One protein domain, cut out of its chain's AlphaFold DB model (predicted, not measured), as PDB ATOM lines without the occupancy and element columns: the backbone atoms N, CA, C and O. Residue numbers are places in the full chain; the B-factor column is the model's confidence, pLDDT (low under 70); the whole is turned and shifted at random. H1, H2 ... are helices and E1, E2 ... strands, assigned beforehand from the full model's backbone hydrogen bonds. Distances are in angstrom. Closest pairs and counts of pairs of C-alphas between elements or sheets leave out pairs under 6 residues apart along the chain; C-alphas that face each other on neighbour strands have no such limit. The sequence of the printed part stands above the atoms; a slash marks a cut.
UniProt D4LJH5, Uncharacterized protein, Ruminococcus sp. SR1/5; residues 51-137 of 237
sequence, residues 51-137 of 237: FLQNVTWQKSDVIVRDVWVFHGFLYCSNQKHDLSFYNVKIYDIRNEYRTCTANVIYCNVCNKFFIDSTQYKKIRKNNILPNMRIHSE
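Overview. This is residues 51 to 137 of the 237 residues of an uncharacterized protein of Ruminococcus sp. SR1/5 (UniProt D4LJH5). One strongly twisted sheet of five strands makes this domain: the long hairpin of E2 and E3 gives it its length, and the short strands E4, E1 and E5 run crosswise to that hairpin. Helix H2 packs by E3 and E1, the short H1 sits toward one end of the long axis, and residues 58 to 59 of the first stretch pair with E2 at the sheet's edge. The printed part has 87 residues, with two named helices and five named strands in the order E1 H1 E2 E3 E4 H2 E5; the class is mixed, helices and strands. The sheet, in the order E2 E3 E4 E1 E5, is mixed. The whole is compact, with a radius of gyration of the C-alphas of 12.6 A, and elongated, with spans of 38 by 24 by 23 A.

Arrangement. E2, residues 83 to 92, and E3, residues 95 to 107, form an antiparallel hairpin with N 86 and O 104 2.9 A apart. E2 bends by 56 degrees at residue 87, and E3 by 90 degrees at residue 98. E4, residues 112 to 116, forms a hairpin with E3, N 105 to O 114 being 2.9 A. E2, E3 and E4 are a meander, each strand the antiparallel neighbour of the one before. E1, residues 66 to 70, is parallel to E4, with N 68 and O 113 2.8 A apart. E5, residues 133 to 136, is parallel to E1, with N 135 and O 67 2.8 A apart. E2 and E5 are the edge strands and are apart. H2, residues 117 to 125, is on the sheet at a height of 8.0 A, over none of the strands; its closest C-alphas to E1 are Ser 117 and Val 69, 5.6 A. H1, residues 75 to 78, only grazes the sheet with residues 76 to 77. E1, H1, E2 and E4, H2, E5 are split strand-helix-strand units, each two strands of the sheet joined through a helix with other strands between them, E3 and E4 in the first and E1 in the second, and each has a right-handed crossover. In H2 every O i to N i+4 pair is within hydrogen-bond range; H1 is too short for one.

Along the chain. E1 begins at C-alpha 66, (15.524, 31.476, -12.121). E2 is 26.2 A long and E3 29.2 A, from C-alpha 95 at (23.818, 30.087, -29.256). H2 is 12.1 A, E1 13.2 A and E4 13.3 A long. E5 ends at C-alpha 136, (8.456, 39.674, -13.068).

Size, cuts and confidence. The C-alphas farthest apart, of Gln 79 and Asn 95, are 38.3 A from each other. The printed part has no cut and no long link. Mean pLDDT of the printed part is 87.4; residue 137 is under 70.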
ATOM      1  N   PHE A  51      21.420  50.699  -1.795       79.81
ATOM      2  CA  PHE A  51      21.873  49.354  -1.433       79.81
ATOM      3  C   PHE A  51      22.845  48.714  -2.438       79.81
ATOM      4  O   PHE A  51      23.435  47.676  -2.150       79.81
ATOM      5  N   LEU A  52      22.989  49.309  -3.623       82.69
ATOM      6  CA  LEU A  52      23.958  48.930  -4.649       82.69
ATOM      7  C   LEU A  52      25.197  49.828  -4.650       82.69
ATOM      8  O   LEU A  52      26.169  49.518  -5.345       82.69
ATOM      9  N   GLN A  53      25.199  50.915  -3.878       79.25
ATOM     10  CA  GLN A  53      26.368  51.773  -3.746       79.25
ATOM     11  C   GLN A  53      27.463  51.036  -2.966       79.25
ATOM     12  O   GLN A  53      27.217  50.430  -1.926       79.25
ATOM     13  N   ASN A  54      28.697  51.090  -3.473       80.62
ATOM     14  CA  ASN A  54      29.892  50.507  -2.843       80.62
ATOM     15  C   ASN A  54      29.868  48.977  -2.652       80.62
ATOM     16  O   ASN A  54      30.669  48.428  -1.895       80.62
ATOM     17  N   VAL A  55      28.991  48.269  -3.366       86.81
ATOM     18  CA  VAL A  55      28.964  46.804  -3.364       86.81
ATOM     19  C   VAL A  55      30.164  46.240  -4.128       86.81
ATOM     20  O   VAL A  55      30.465  46.657  -5.248       86.81
ATOM     21  N   THR A  56      30.814  45.227  -3.550       89.00
ATOM     22  CA  THR A  56      31.839  44.436  -4.247       89.00
ATOM     23  C   THR A  56      31.194  43.232  -4.928       89.00
ATOM     24  O   THR A  56      30.709  42.320  -4.261       89.00
ATOM     25  N   TRP A  57      31.209  43.218  -6.261       91.38
ATOM     26  CA  TRP A  57      30.679  42.113  -7.060       91.38
ATOM     27  C   TRP A  57      31.692  40.978  -7.154       91.38
ATOM     28  O   TRP A  57      32.800  41.157  -7.662       91.38
ATOM     29  N   GLN A  58      31.297  39.793  -6.705       92.31
ATOM     30  CA  GLN A  58      32.137  38.607  -6.781       92.31
ATOM     31  C   GLN A  58      31.922  37.905  -8.120       92.31
ATOM     32  O   GLN A  58      30.797  37.552  -8.474       92.31
ATOM     33  N   LYS A  59      32.996  37.681  -8.878       92.38
ATOM     34  CA  LYS A  59      32.915  36.840 -10.075       92.38
ATOM     35  C   LYS A  59      32.556  35.418  -9.657       92.38
ATOM     36  O   LYS A  59      33.197  34.863  -8.769       92.38
ATOM     37  N   SER A  60      31.546  34.847 -10.301       90.38
ATOM     38  CA  SER A  60      31.042  33.523  -9.964       90.38
ATOM     39  C   SER A  60      30.642  32.752 -11.217       90.38
ATOM     40  O   SER A  60      30.080  33.321 -12.153       90.38
ATOM     41  N   ASP A  61      30.909  31.447 -11.204       87.00
ATOM     42  CA  ASP A  61      30.471  30.501 -12.237       87.00
ATOM     43  C   ASP A  61      29.104  29.870 -11.898       87.00
ATOM     44  O   ASP A  61      28.691  28.887 -12.512       87.00
ATOM     45  N   VAL A  62      28.384  30.433 -10.917       86.31
ATOM     46  CA  VAL A  62      27.021  30.017 -10.570       86.31
ATOM     47  C   VAL A  62      26.104  30.116 -11.790       86.31
ATOM     48  O   VAL A  62      25.992  31.161 -12.437       86.31
ATOM     49  N   ILE A  63      25.400  29.018 -12.061       85.69
ATOM     50  CA  ILE A  63      24.379  28.936 -13.105       85.69
ATOM     51  C   ILE A  63      23.050  29.404 -12.512       85.69
ATOM     52  O   ILE A  63      22.431  28.708 -11.708       85.69
ATOM     53  N   VAL A  64      22.599  30.587 -12.923       89.06
ATOM     54  CA  VAL A  64      21.305  31.147 -12.513       89.06
ATOM     55  C   VAL A  64      20.214  30.598 -13.428       89.06
ATOM     56  O   VAL A  64      20.178  30.944 -14.603       89.06
ATOM     57  N   ARG A  65      19.330  29.743 -12.897       89.00
ATOM     58  CA  ARG A  65      18.191  29.178 -13.650       89.00
ATOM     59  C   ARG A  65      16.911  29.996 -13.536       89.00
ATOM     60  O   ARG A  65      16.134  30.014 -14.480       89.00
ATOM     61  N   ASP A  66      16.703  30.661 -12.407       90.06
ATOM     62  CA  ASP A  66      15.524  31.476 -12.121       90.06
ATOM     63  C   ASP A  66      15.979  32.840 -11.621       90.06
ATOM     64  O   ASP A  66      16.819  32.917 -10.722       90.06
ATOM     65  N   VAL A  67      15.425  33.909 -12.187       90.44
ATOM     66  CA  VAL A  67      15.740  35.276 -11.775       90.44
ATOM     67  C   VAL A  67      14.487  36.135 -11.707       90.44
ATOM     68  O   VAL A  67      13.617  36.063 -12.570       90.44
ATOM     69  N   TRP A  68      14.423  36.985 -10.688       89.00
ATOM     70  CA  TRP A  68      13.355  37.948 -10.474       89.00
ATOM     71  C   TRP A  68      13.814  39.345 -10.879       89.00
ATOM     72  O   TRP A  68      14.832  39.852 -10.405       89.00
ATOM     73  N   VAL A  69      13.069  39.984 -11.775       86.25
ATOM     74  CA  VAL A  69      13.372  41.344 -12.225       86.25
ATOM     75  C   VAL A  69      12.807  42.345 -11.221       86.25
ATOM     76  O   VAL A  69      11.604  42.353 -10.972       86.25
ATOM     77  N   PHE A  70      13.658  43.217 -10.675       83.56
ATOM     78  CA  PHE A  70      13.237  44.303  -9.782       83.56
ATOM     79  C   PHE A  70      13.444  45.681 -10.425       83.56
ATOM     80  O   PHE A  70      14.250  45.854 -11.344       83.56
ATOM     81  N   HIS A  71      12.703  46.676  -9.937       79.06
ATOM     82  CA  HIS A  71      12.650  48.020 -10.512       79.06
ATOM     83  C   HIS A  71      13.038  49.068  -9.469       79.06
ATOM     84  O   HIS A  71      12.188  49.483  -8.684       79.06
ATOM     85  N   GLY A  72      14.311  49.479  -9.452       70.88
ATOM     86  CA  GLY A  72      14.850  50.526  -8.569       70.88
ATOM     87  C   GLY A  72      14.918  50.139  -7.086       70.88
ATOM     88  O   GLY A  72      15.940  50.323  -6.436       70.88
ATOM     89  N   PHE A  73      13.861  49.541  -6.548       76.56
ATOM     90  CA  PHE A  73      13.740  49.100  -5.170       76.56
ATOM     91  C   PHE A  73      13.722  47.572  -5.084       76.56
ATOM     92  O   PHE A  73      12.948  46.909  -5.777       76.56
ATOM     93  N   LEU A  74      14.549  47.016  -4.198       83.12
ATOM     94  CA  LEU A  74      14.547  45.596  -3.865       83.12
ATOM     95  C   LEU A  74      13.989  45.404  -2.454       83.12
ATOM     96  O   LEU A  74      14.633  45.771  -1.469       83.12
ATOM     97  N   TYR A  75      12.825  44.761  -2.349       84.19
ATOM     98  CA  TYR A  75      12.161  44.505  -1.066       84.19
ATOM     99  C   TYR A  75      13.080  43.803  -0.053       84.19
ATOM    100  O   TYR A  75      13.151  44.220   1.102       84.19
ATOM    101  N   CYS A  76      13.846  42.801  -0.499       86.88
ATOM    102  CA  CYS A  76      14.786  42.061   0.349       86.88
ATOM    103  C   CYS A  76      15.846  42.970   0.988       86.88
ATOM    104  O   CYS A  76      16.190  42.789   2.153       86.88
ATOM    105  N   SER A  77      16.325  43.982   0.257       85.19
ATOM    106  CA  SER A  77      17.286  44.937   0.808       85.19
ATOM    107  C   SER A  77      16.668  45.778   1.922       85.19
ATOM    108  O   SER A  77      17.317  46.023   2.935       85.19
ATOM    109  N   ASN A  78      15.418  46.212   1.760       83.31
ATOM    110  CA  ASN A  78      14.732  47.024   2.765       83.31
ATOM    111  C   ASN A  78      14.412  46.230   4.038       83.31
ATOM    112  O   ASN A  78      14.472  46.767   5.140       83.31
ATOM    113  N   GLN A  79      14.136  44.932   3.892       87.12
ATOM    114  CA  GLN A  79      13.986  44.011   5.022       87.12
ATOM    115  C   GLN A  79      15.324  43.613   5.664       87.12
ATOM    116  O   GLN A  79      15.341  42.774   6.561       87.12
ATOM    117  N   LYS A  80      16.447  44.201   5.224       88.25
ATOM    118  CA  LYS A  80      17.800  43.874   5.698       88.25
ATOM    119  C   LYS A  80      18.099  42.376   5.605       88.25
ATOM    120  O   LYS A  80      18.759  41.817   6.479       88.25
ATOM    121  N   HIS A  81      17.584  41.720   4.564       92.25
ATOM    122  CA  HIS A  81      17.959  40.343   4.289       92.25
ATOM    123  C   HIS A  81      19.454  40.268   3.991       92.25
ATOM    124  O   HIS A  81      20.049  41.221   3.487       92.25
ATOM    125  N   ASP A  82      20.036  39.107   4.262       92.44
ATOM    126  CA  ASP A  82      21.394  38.820   3.834       92.44
ATOM    127  C   ASP A  82      21.434  38.655   2.303       92.44
ATOM    128  O   ASP A  82      20.679  37.857   1.727       92.44
ATOM    129  N   LEU A  83      22.263  39.474   1.653       93.62
ATOM    130  CA  LEU A  83      22.371  39.596   0.201       93.62
ATOM    131  C   LEU A  83      23.808  39.319  -0.242       93.62
ATOM    132  O   LEU A  83      24.759  39.922   0.252       93.62
ATOM    133  N   SER A  84      23.955  38.457  -1.240       93.94
ATOM    134  CA  SER A  84      25.222  38.185  -1.917       93.94
ATOM    135  C   SER A  84      25.185  38.719  -3.345       93.94
ATOM    136  O   SER A  84      24.171  38.623  -4.035       93.94
ATOM    137  N   PHE A  85      26.296  39.290  -3.801       94.56
ATOM    138  CA  PHE A  85      26.357  40.051  -5.046       94.56
ATOM    139  C   PHE A  85      27.334  39.401  -6.016       94.56
ATOM    140  O   PHE A  85      28.543  39.372  -5.770       94.56
ATOM    141  N   TYR A  86      26.812  38.899  -7.133       94.94
ATOM    142  CA  TYR A  86      27.583  38.114  -8.086       94.94
ATOM    143  C   TYR A  86      27.615  38.737  -9.473       94.94
ATOM    144  O   TYR A  86      26.633  39.286  -9.966       94.94
ATOM    145  N   ASN A  87      28.759  38.585 -10.124       94.19
ATOM    146  CA  ASN A  87      28.933  38.808 -11.543       94.19
ATOM    147  C   ASN A  87      28.936  37.442 -12.238       94.19
ATOM    148  O   ASN A  87      29.869  36.659 -12.054       94.19
ATOM    149  N   VAL A  88      27.871  37.150 -12.986       93.31
ATOM    150  CA  VAL A  88      27.618  35.838 -13.598       93.31
ATOM    151  C   VAL A  88      27.591  35.933 -15.115       93.31
ATOM    152  O   VAL A  88      27.277  36.978 -15.694       93.31
ATOM    153  N   LYS A  89      27.901  34.817 -15.776       92.62
ATOM    154  CA  LYS A  89      27.792  34.684 -17.227       92.62
ATOM    155  C   LYS A  89      26.406  34.151 -17.595       92.62
ATOM    156  O   LYS A  89      26.008  33.080 -17.152       92.62
ATOM    157  N   ILE A  90      25.695  34.899 -18.429       90.50
ATOM    158  CA  ILE A  90      24.400  34.536 -19.004       90.50
ATOM    159  C   ILE A  90      24.619  34.085 -20.442       90.50
ATOM    160  O   ILE A  90      25.231  34.805 -21.231       90.50
ATOM    161  N   TYR A  91      24.093  32.912 -20.776       90.00
ATOM    162  CA  TYR A  91      24.162  32.321 -22.110       90.00
ATOM    163  C   TYR A  91      22.912  32.669 -22.926       90.00
ATOM    164  O   TYR A  91      21.822  32.794 -22.365       90.00
ATOM    165  N   ASP A  92      23.069  32.835 -24.239       90.06
ATOM    166  CA  ASP A  92      21.952  32.966 -25.177       90.06
ATOM    167  C   ASP A  92      21.373  31.579 -25.490       90.06
ATOM    168  O   ASP A  92      22.117  30.685 -25.894       90.06
ATOM    169  N   ILE A  93      20.055  31.400 -25.368       87.00
ATOM    170  CA  ILE A  93      19.390  30.118 -25.677       87.00
ATOM    171  C   ILE A  93      19.584  29.673 -27.132       87.00
ATOM    172  O   ILE A  93      19.523  28.484 -27.424       87.00
ATOM    173  N   ARG A  94      19.826  30.619 -28.049       82.94
ATOM    174  CA  ARG A  94      20.001  30.342 -29.485       82.94
ATOM    175  C   ARG A  94      21.429  29.941 -29.835       82.94
ATOM    176  O   ARG A  94      21.673  29.460 -30.940       82.94
ATOM    177  N   ASN A  95      22.398  30.280 -28.982       83.69
ATOM    178  CA  ASN A  95      23.818  30.087 -29.256       83.69
ATOM    179  C   ASN A  95      24.641  30.162 -27.962       83.69
ATOM    180  O   ASN A  95      24.899  31.251 -27.450       83.69
ATOM    181  N   GLU A  96      25.146  29.019 -27.509       77.88
ATOM    182  CA  GLU A  96      25.974  28.883 -26.303       77.88
ATOM    183  C   GLU A  96      27.283  29.699 -26.325       77.88
ATOM    184  O   GLU A  96      27.802  30.078 -25.276       77.88
ATOM    185  N   TYR A  97      27.811  30.046 -27.503       85.12
ATOM    186  CA  TYR A  97      29.002  30.894 -27.630       85.12
ATOM    187  C   TYR A  97      28.678  32.381 -27.443       85.12
ATOM    188  O   TYR A  97      29.575  33.192 -27.197       85.12
ATOM    189  N   ARG A  98      27.399  32.767 -27.549       90.69
ATOM    190  CA  ARG A  98      26.946  34.128 -27.262       90.69
ATOM    191  C   ARG A  98      26.594  34.229 -25.791       90.69
ATOM    192  O   ARG A  98      25.631  33.638 -25.316       90.69
ATOM    193  N   THR A  99      27.377  35.026 -25.076       90.81
ATOM    194  CA  THR A  99      27.181  35.247 -23.646       90.81
ATOM    195  C   THR A  99      27.263  36.727 -23.314       90.81
ATOM    196  O   THR A  99      27.885  37.507 -24.040       90.81
ATOM    197  N   CYS A 100      26.637  37.123 -22.213       90.81
ATOM    198  CA  CYS A 100      26.888  38.409 -21.580       90.81
ATOM    199  C   CYS A 100      27.121  38.234 -20.093       90.81
ATOM    200  O   CYS A 100      26.622  37.308 -19.462       90.81
ATOM    201  N   THR A 101      27.840  39.184 -19.527       91.88
ATOM    202  CA  THR A 101      28.012  39.273 -18.089       91.88
ATOM    203  C   THR A 101      26.881  40.098 -17.479       91.88
ATOM    204  O   THR A 101      26.550  41.167 -17.994       91.88
ATOM    205  N   ALA A 102      26.318  39.614 -16.376       92.00
ATOM    206  CA  ALA A 102      25.261  40.279 -15.628       92.00
ATOM    207  C   ALA A 102      25.583  40.317 -14.132       92.00
ATOM    208  O   ALA A 102      26.248  39.432 -13.596       92.00
ATOM    209  N   ASN A 103      25.083  41.351 -13.470       93.56
ATOM    210  CA  ASN A 103      25.138  41.496 -12.028       93.56
ATOM    211  C   ASN A 103      23.831  40.954 -11.451       93.56
ATOM    212  O   ASN A 103      22.759  41.478 -11.752       93.56
ATOM    213  N   VAL A 104      23.930  39.917 -10.628       93.88
ATOM    214  CA  VAL A 104      22.785  39.279  -9.973       93.88
ATOM    215  C   VAL A 104      22.944  39.338  -8.465       93.88
ATOM    216  O   VAL A 104      24.043  39.207  -7.925       93.88
ATOM    217  N   ILE A 105      21.826  39.529  -7.784       94.38
ATOM    218  CA  ILE A 105      21.767  39.641  -6.331       94.38
ATOM    219  C   ILE A 105      21.074  38.397  -5.821       94.38
ATOM    220  O   ILE A 105      19.930  38.139  -6.177       94.38
ATOM    221  N   TYR A 106      21.753  37.617  -5.003       95.06
ATOM    222  CA  TYR A 106      21.167  36.462  -4.354       95.06
ATOM    223  C   TYR A 106      20.726  36.838  -2.946       95.06
ATOM    224  O   TYR A 106      21.518  37.363  -2.168       95.06
ATOM    225  N   CYS A 107      19.468  36.578  -2.610       93.25
ATOM    226  CA  CYS A 107      18.992  36.717  -1.241       93.25
ATOM    227  C   CYS A 107      19.101  35.376  -0.517       93.25
ATOM    228  O   CYS A 107      18.355  34.450  -0.836       93.25
ATOM    229  N   ASN A 108      19.966  35.300   0.497       92.62
ATOM    230  CA  ASN A 108      20.184  34.081   1.282       92.62
ATOM    231  C   ASN A 108      18.952  33.692   2.117       92.62
ATOM    232  O   ASN A 108      18.759  32.522   2.431       92.62
ATOM    233  N   VAL A 109      18.087  34.661   2.438       92.62
ATOM    234  CA  VAL A 109      16.846  34.438   3.200       92.62
ATOM    235  C   VAL A 109      15.719  33.911   2.306       92.62
ATOM    236  O   VAL A 109      15.014  32.979   2.681       92.62
ATOM    237  N   CYS A 110      15.534  34.502   1.121       89.19
ATOM    238  CA  CYS A 110      14.452  34.126   0.204       89.19
ATOM    239  C   CYS A 110      14.822  32.991  -0.755       89.19
ATOM    240  O   CYS A 110      13.923  32.464  -1.406       89.19
ATOM    241  N   ASN A 111      16.111  32.654  -0.879       92.12
ATOM    242  CA  ASN A 111      16.640  31.721  -1.876       92.12
ATOM    243  C   ASN A 111      16.209  32.098  -3.311       92.12
ATOM    244  O   ASN A 111      15.667  31.291  -4.065       92.12
ATOM    245  N   LYS A 112      16.403  33.374  -3.669       92.56
ATOM    246  CA  LYS A 112      16.030  33.949  -4.971       92.56
ATOM    247  C   LYS A 112      17.170  34.785  -5.538       92.56
ATOM    248  O   LYS A 112      17.817  35.528  -4.796       92.56
ATOM    249  N   PHE A 113      17.367  34.700  -6.852       94.00
ATOM    250  CA  PHE A 113      18.223  35.624  -7.594       94.00
ATOM    251  C   PHE A 113      17.411  36.793  -8.131       94.00
ATOM    252  O   PHE A 113      16.304  36.615  -8.625       94.00
ATOM    253  N   PHE A 114      17.993  37.982  -8.103       92.25
ATOM    254  CA  PHE A 114      17.386  39.203  -8.599       92.25
ATOM    255  C   PHE A 114      18.288  39.873  -9.631       92.25
ATOM    256  O   PHE A 114      19.512  39.876  -9.485       92.25
ATOM    257  N   ILE A 115      17.677  40.471 -10.651       90.88
ATOM    258  CA  ILE A 115      18.356  41.294 -11.653       90.88
ATOM    259  C   ILE A 115      17.649  42.637 -11.788       90.88
ATOM    260  O   ILE A 115      16.419  42.720 -11.774       90.88
ATOM    261  N   ASP A 116      18.434  43.698 -11.925       87.44
ATOM    262  CA  ASP A 116      17.878  45.024 -12.150       87.44
ATOM    263  C   ASP A 116      17.224  45.117 -13.540       87.44
ATOM    264  O   ASP A 116      17.787  44.695 -14.559       87.44
ATOM    265  N   SER A 117      16.035  45.715 -13.590       83.50
ATOM    266  CA  SER A 117      15.258  45.878 -14.819       83.50
ATOM    267  C   SER A 117      16.000  46.638 -15.923       83.50
ATOM    268  O   SER A 117      15.818  46.326 -17.102       83.50
ATOM    269  N   THR A 118      16.860  47.609 -15.593       83.38
ATOM    270  CA  THR A 118      17.634  48.353 -16.598       83.38
ATOM    271  C   THR A 118      18.706  47.462 -17.216       83.38
ATOM    272  O   THR A 118      18.918  47.504 -18.431       83.38
ATOM    273  N   GLN A 119      19.334  46.596 -16.416       88.19
ATOM    274  CA  GLN A 119      20.298  45.620 -16.909       88.19
ATOM    275  C   GLN A 119      19.616  44.557 -17.771       88.19
ATOM    276  O   GLN A 119      20.078  44.288 -18.881       88.19
ATOM    277  N   TYR A 120      18.475  44.029 -17.329       87.00
ATOM    278  CA  TYR A 120      17.687  43.090 -18.126       87.00
ATOM    279  C   TYR A 120      17.277  43.693 -19.483       87.00
ATOM    280  O   TYR A 120      17.494  43.087 -20.535       87.00
ATOM    281  N   LYS A 121      16.792  44.943 -19.498       83.88
ATOM    282  CA  LYS A 121      16.484  45.679 -20.739       83.88
ATOM    283  C   LYS A 121      17.710  45.829 -21.649       83.88
ATOM    284  O   LYS A 121      17.573  45.710 -22.866       83.88
ATOM    285  N   LYS A 122      18.911  46.053 -21.098       86.62
ATOM    286  CA  LYS A 122      20.167  46.119 -21.874       86.62
ATOM    287  C   LYS A 122      20.524  44.773 -22.508       86.62
ATOM    288  O   LYS A 122      20.862  44.747 -23.689       86.62
ATOM    289  N   ILE A 123      20.390  43.669 -21.771       88.50
ATOM    290  CA  ILE A 123      20.611  42.309 -22.295       88.50
ATOM    291  C   ILE A 123      19.689  42.053 -23.497       88.50
ATOM    292  O   ILE A 123      20.148  41.660 -24.570       88.50
ATOM    293  N   ARG A 124      18.403  42.396 -23.355       82.44
ATOM    294  CA  ARG A 124      17.396  42.275 -24.422       82.44
ATOM    295  C   ARG A 124      17.727  43.159 -25.628       82.44
ATOM    296  O   ARG A 124      17.679  42.689 -26.763       82.44
ATOM    297  N   LYS A 125      18.125  44.416 -25.399       83.88
ATOM    298  CA  LYS A 125      18.525  45.365 -26.457       83.88
ATOM    299  C   LYS A 125      19.743  44.878 -27.248       83.88
ATOM    300  O   LYS A 125      19.815  45.115 -28.450       83.88
ATOM    301  N   ASN A 126      20.651  44.148 -26.605       84.50
ATOM    302  CA  ASN A 126      21.804  43.515 -27.249       84.50
ATOM    303  C   ASN A 126      21.449  42.209 -27.981       84.50
ATOM    304  O   ASN A 126      22.339  41.477 -28.422       84.50
ATOM    305  N   ASN A 127      20.151  41.918 -28.131       83.75
ATOM    306  CA  ASN A 127      19.633  40.724 -28.778       83.75
ATOM    307  C   ASN A 127      20.257  39.456 -28.176       83.75
ATOM    308  O   ASN A 127      20.773  38.615 -28.916       83.75
ATOM    309  N   ILE A 128      20.252  39.358 -26.845       86.88
ATOM    310  CA  ILE A 128      20.555  38.139 -26.089       86.88
ATOM    311  C   ILE A 128      19.251  37.658 -25.453       86.88
ATOM    312  O   ILE A 128      18.549  38.438 -24.806       86.88
ATOM    313  N   LEU A 129      18.919  36.385 -25.673       87.69
ATOM    314  CA  LEU A 129      17.791  35.711 -25.034       87.69
ATOM    315  C   LEU A 129      18.329  34.859 -23.878       87.69
ATOM    316  O   LEU A 129      18.962  33.843 -24.155       87.69
ATOM    317  N   PRO A 130      18.151  35.275 -22.612       87.12
ATOM    318  CA  PRO A 130      18.788  34.617 -21.475       87.12
ATOM    319  C   PRO A 130      18.342  33.166 -21.325       87.12
ATOM    320  O   PRO A 130      17.144  32.894 -21.310       87.12
ATOM    321  N   ASN A 131      19.292  32.251 -21.135       88.88
ATOM    322  CA  ASN A 131      19.011  30.872 -20.740       88.88
ATOM    323  C   ASN A 131      18.713  30.769 -19.235       88.88
ATOM    324  O   ASN A 131      19.489  30.211 -18.464       88.88
ATOM    325  N   MET A 132      17.625  31.412 -18.817       87.94
ATOM    326  CA  MET A 132      17.096  31.390 -17.457       87.94
ATOM    327  C   MET A 132      15.629  31.816 -17.476       87.94
ATOM    328  O   MET A 132      15.229  32.648 -18.290       87.94
ATOM    329  N   ARG A 133      14.841  31.288 -16.544       87.12
ATOM    330  CA  ARG A 133      13.454  31.689 -16.330       87.12
ATOM    331  C   ARG A 133      13.406  33.074 -15.702       87.12
ATOM    332  O   ARG A 133      14.009  33.322 -14.656       87.12
ATOM    333  N   ILE A 134      12.690  33.971 -16.368       84.81
ATOM    334  CA  ILE A 134      12.521  35.358 -15.949       84.81
ATOM    335  C   ILE A 134      11.171  35.501 -15.257       84.81
ATOM    336  O   ILE A 134      10.127  35.340 -15.883       84.81
ATOM    337  N   HIS A 135      11.204  35.874 -13.984       83.44
ATOM    338  CA  HIS A 135      10.031  36.190 -13.184       83.44
ATOM    339  C   HIS A 135       9.919  37.707 -13.042       83.44
ATOM    340  O   HIS A 135      10.871  38.377 -12.640       83.44
ATOM    341  N   SER A 136       8.757  38.270 -13.361       70.00
ATOM    342  CA  SER A 136       8.456  39.674 -13.068       70.00
ATOM    343  C   SER A 136       7.569  39.719 -11.829       70.00
ATOM    344  O   SER A 136       6.397  39.362 -11.900       70.00
ATOM    345  N   GLU A 137       8.119  40.126 -10.682       56.09
ATOM    346  CA  GLU A 137       7.291  40.491  -9.528       56.09
ATOM    347  C   GLU A 137       6.760  41.911  -9.790       56.09
ATOM    348  O   GLU A 137       7.479  42.901  -9.642       56.09
TER     349      GLU A 137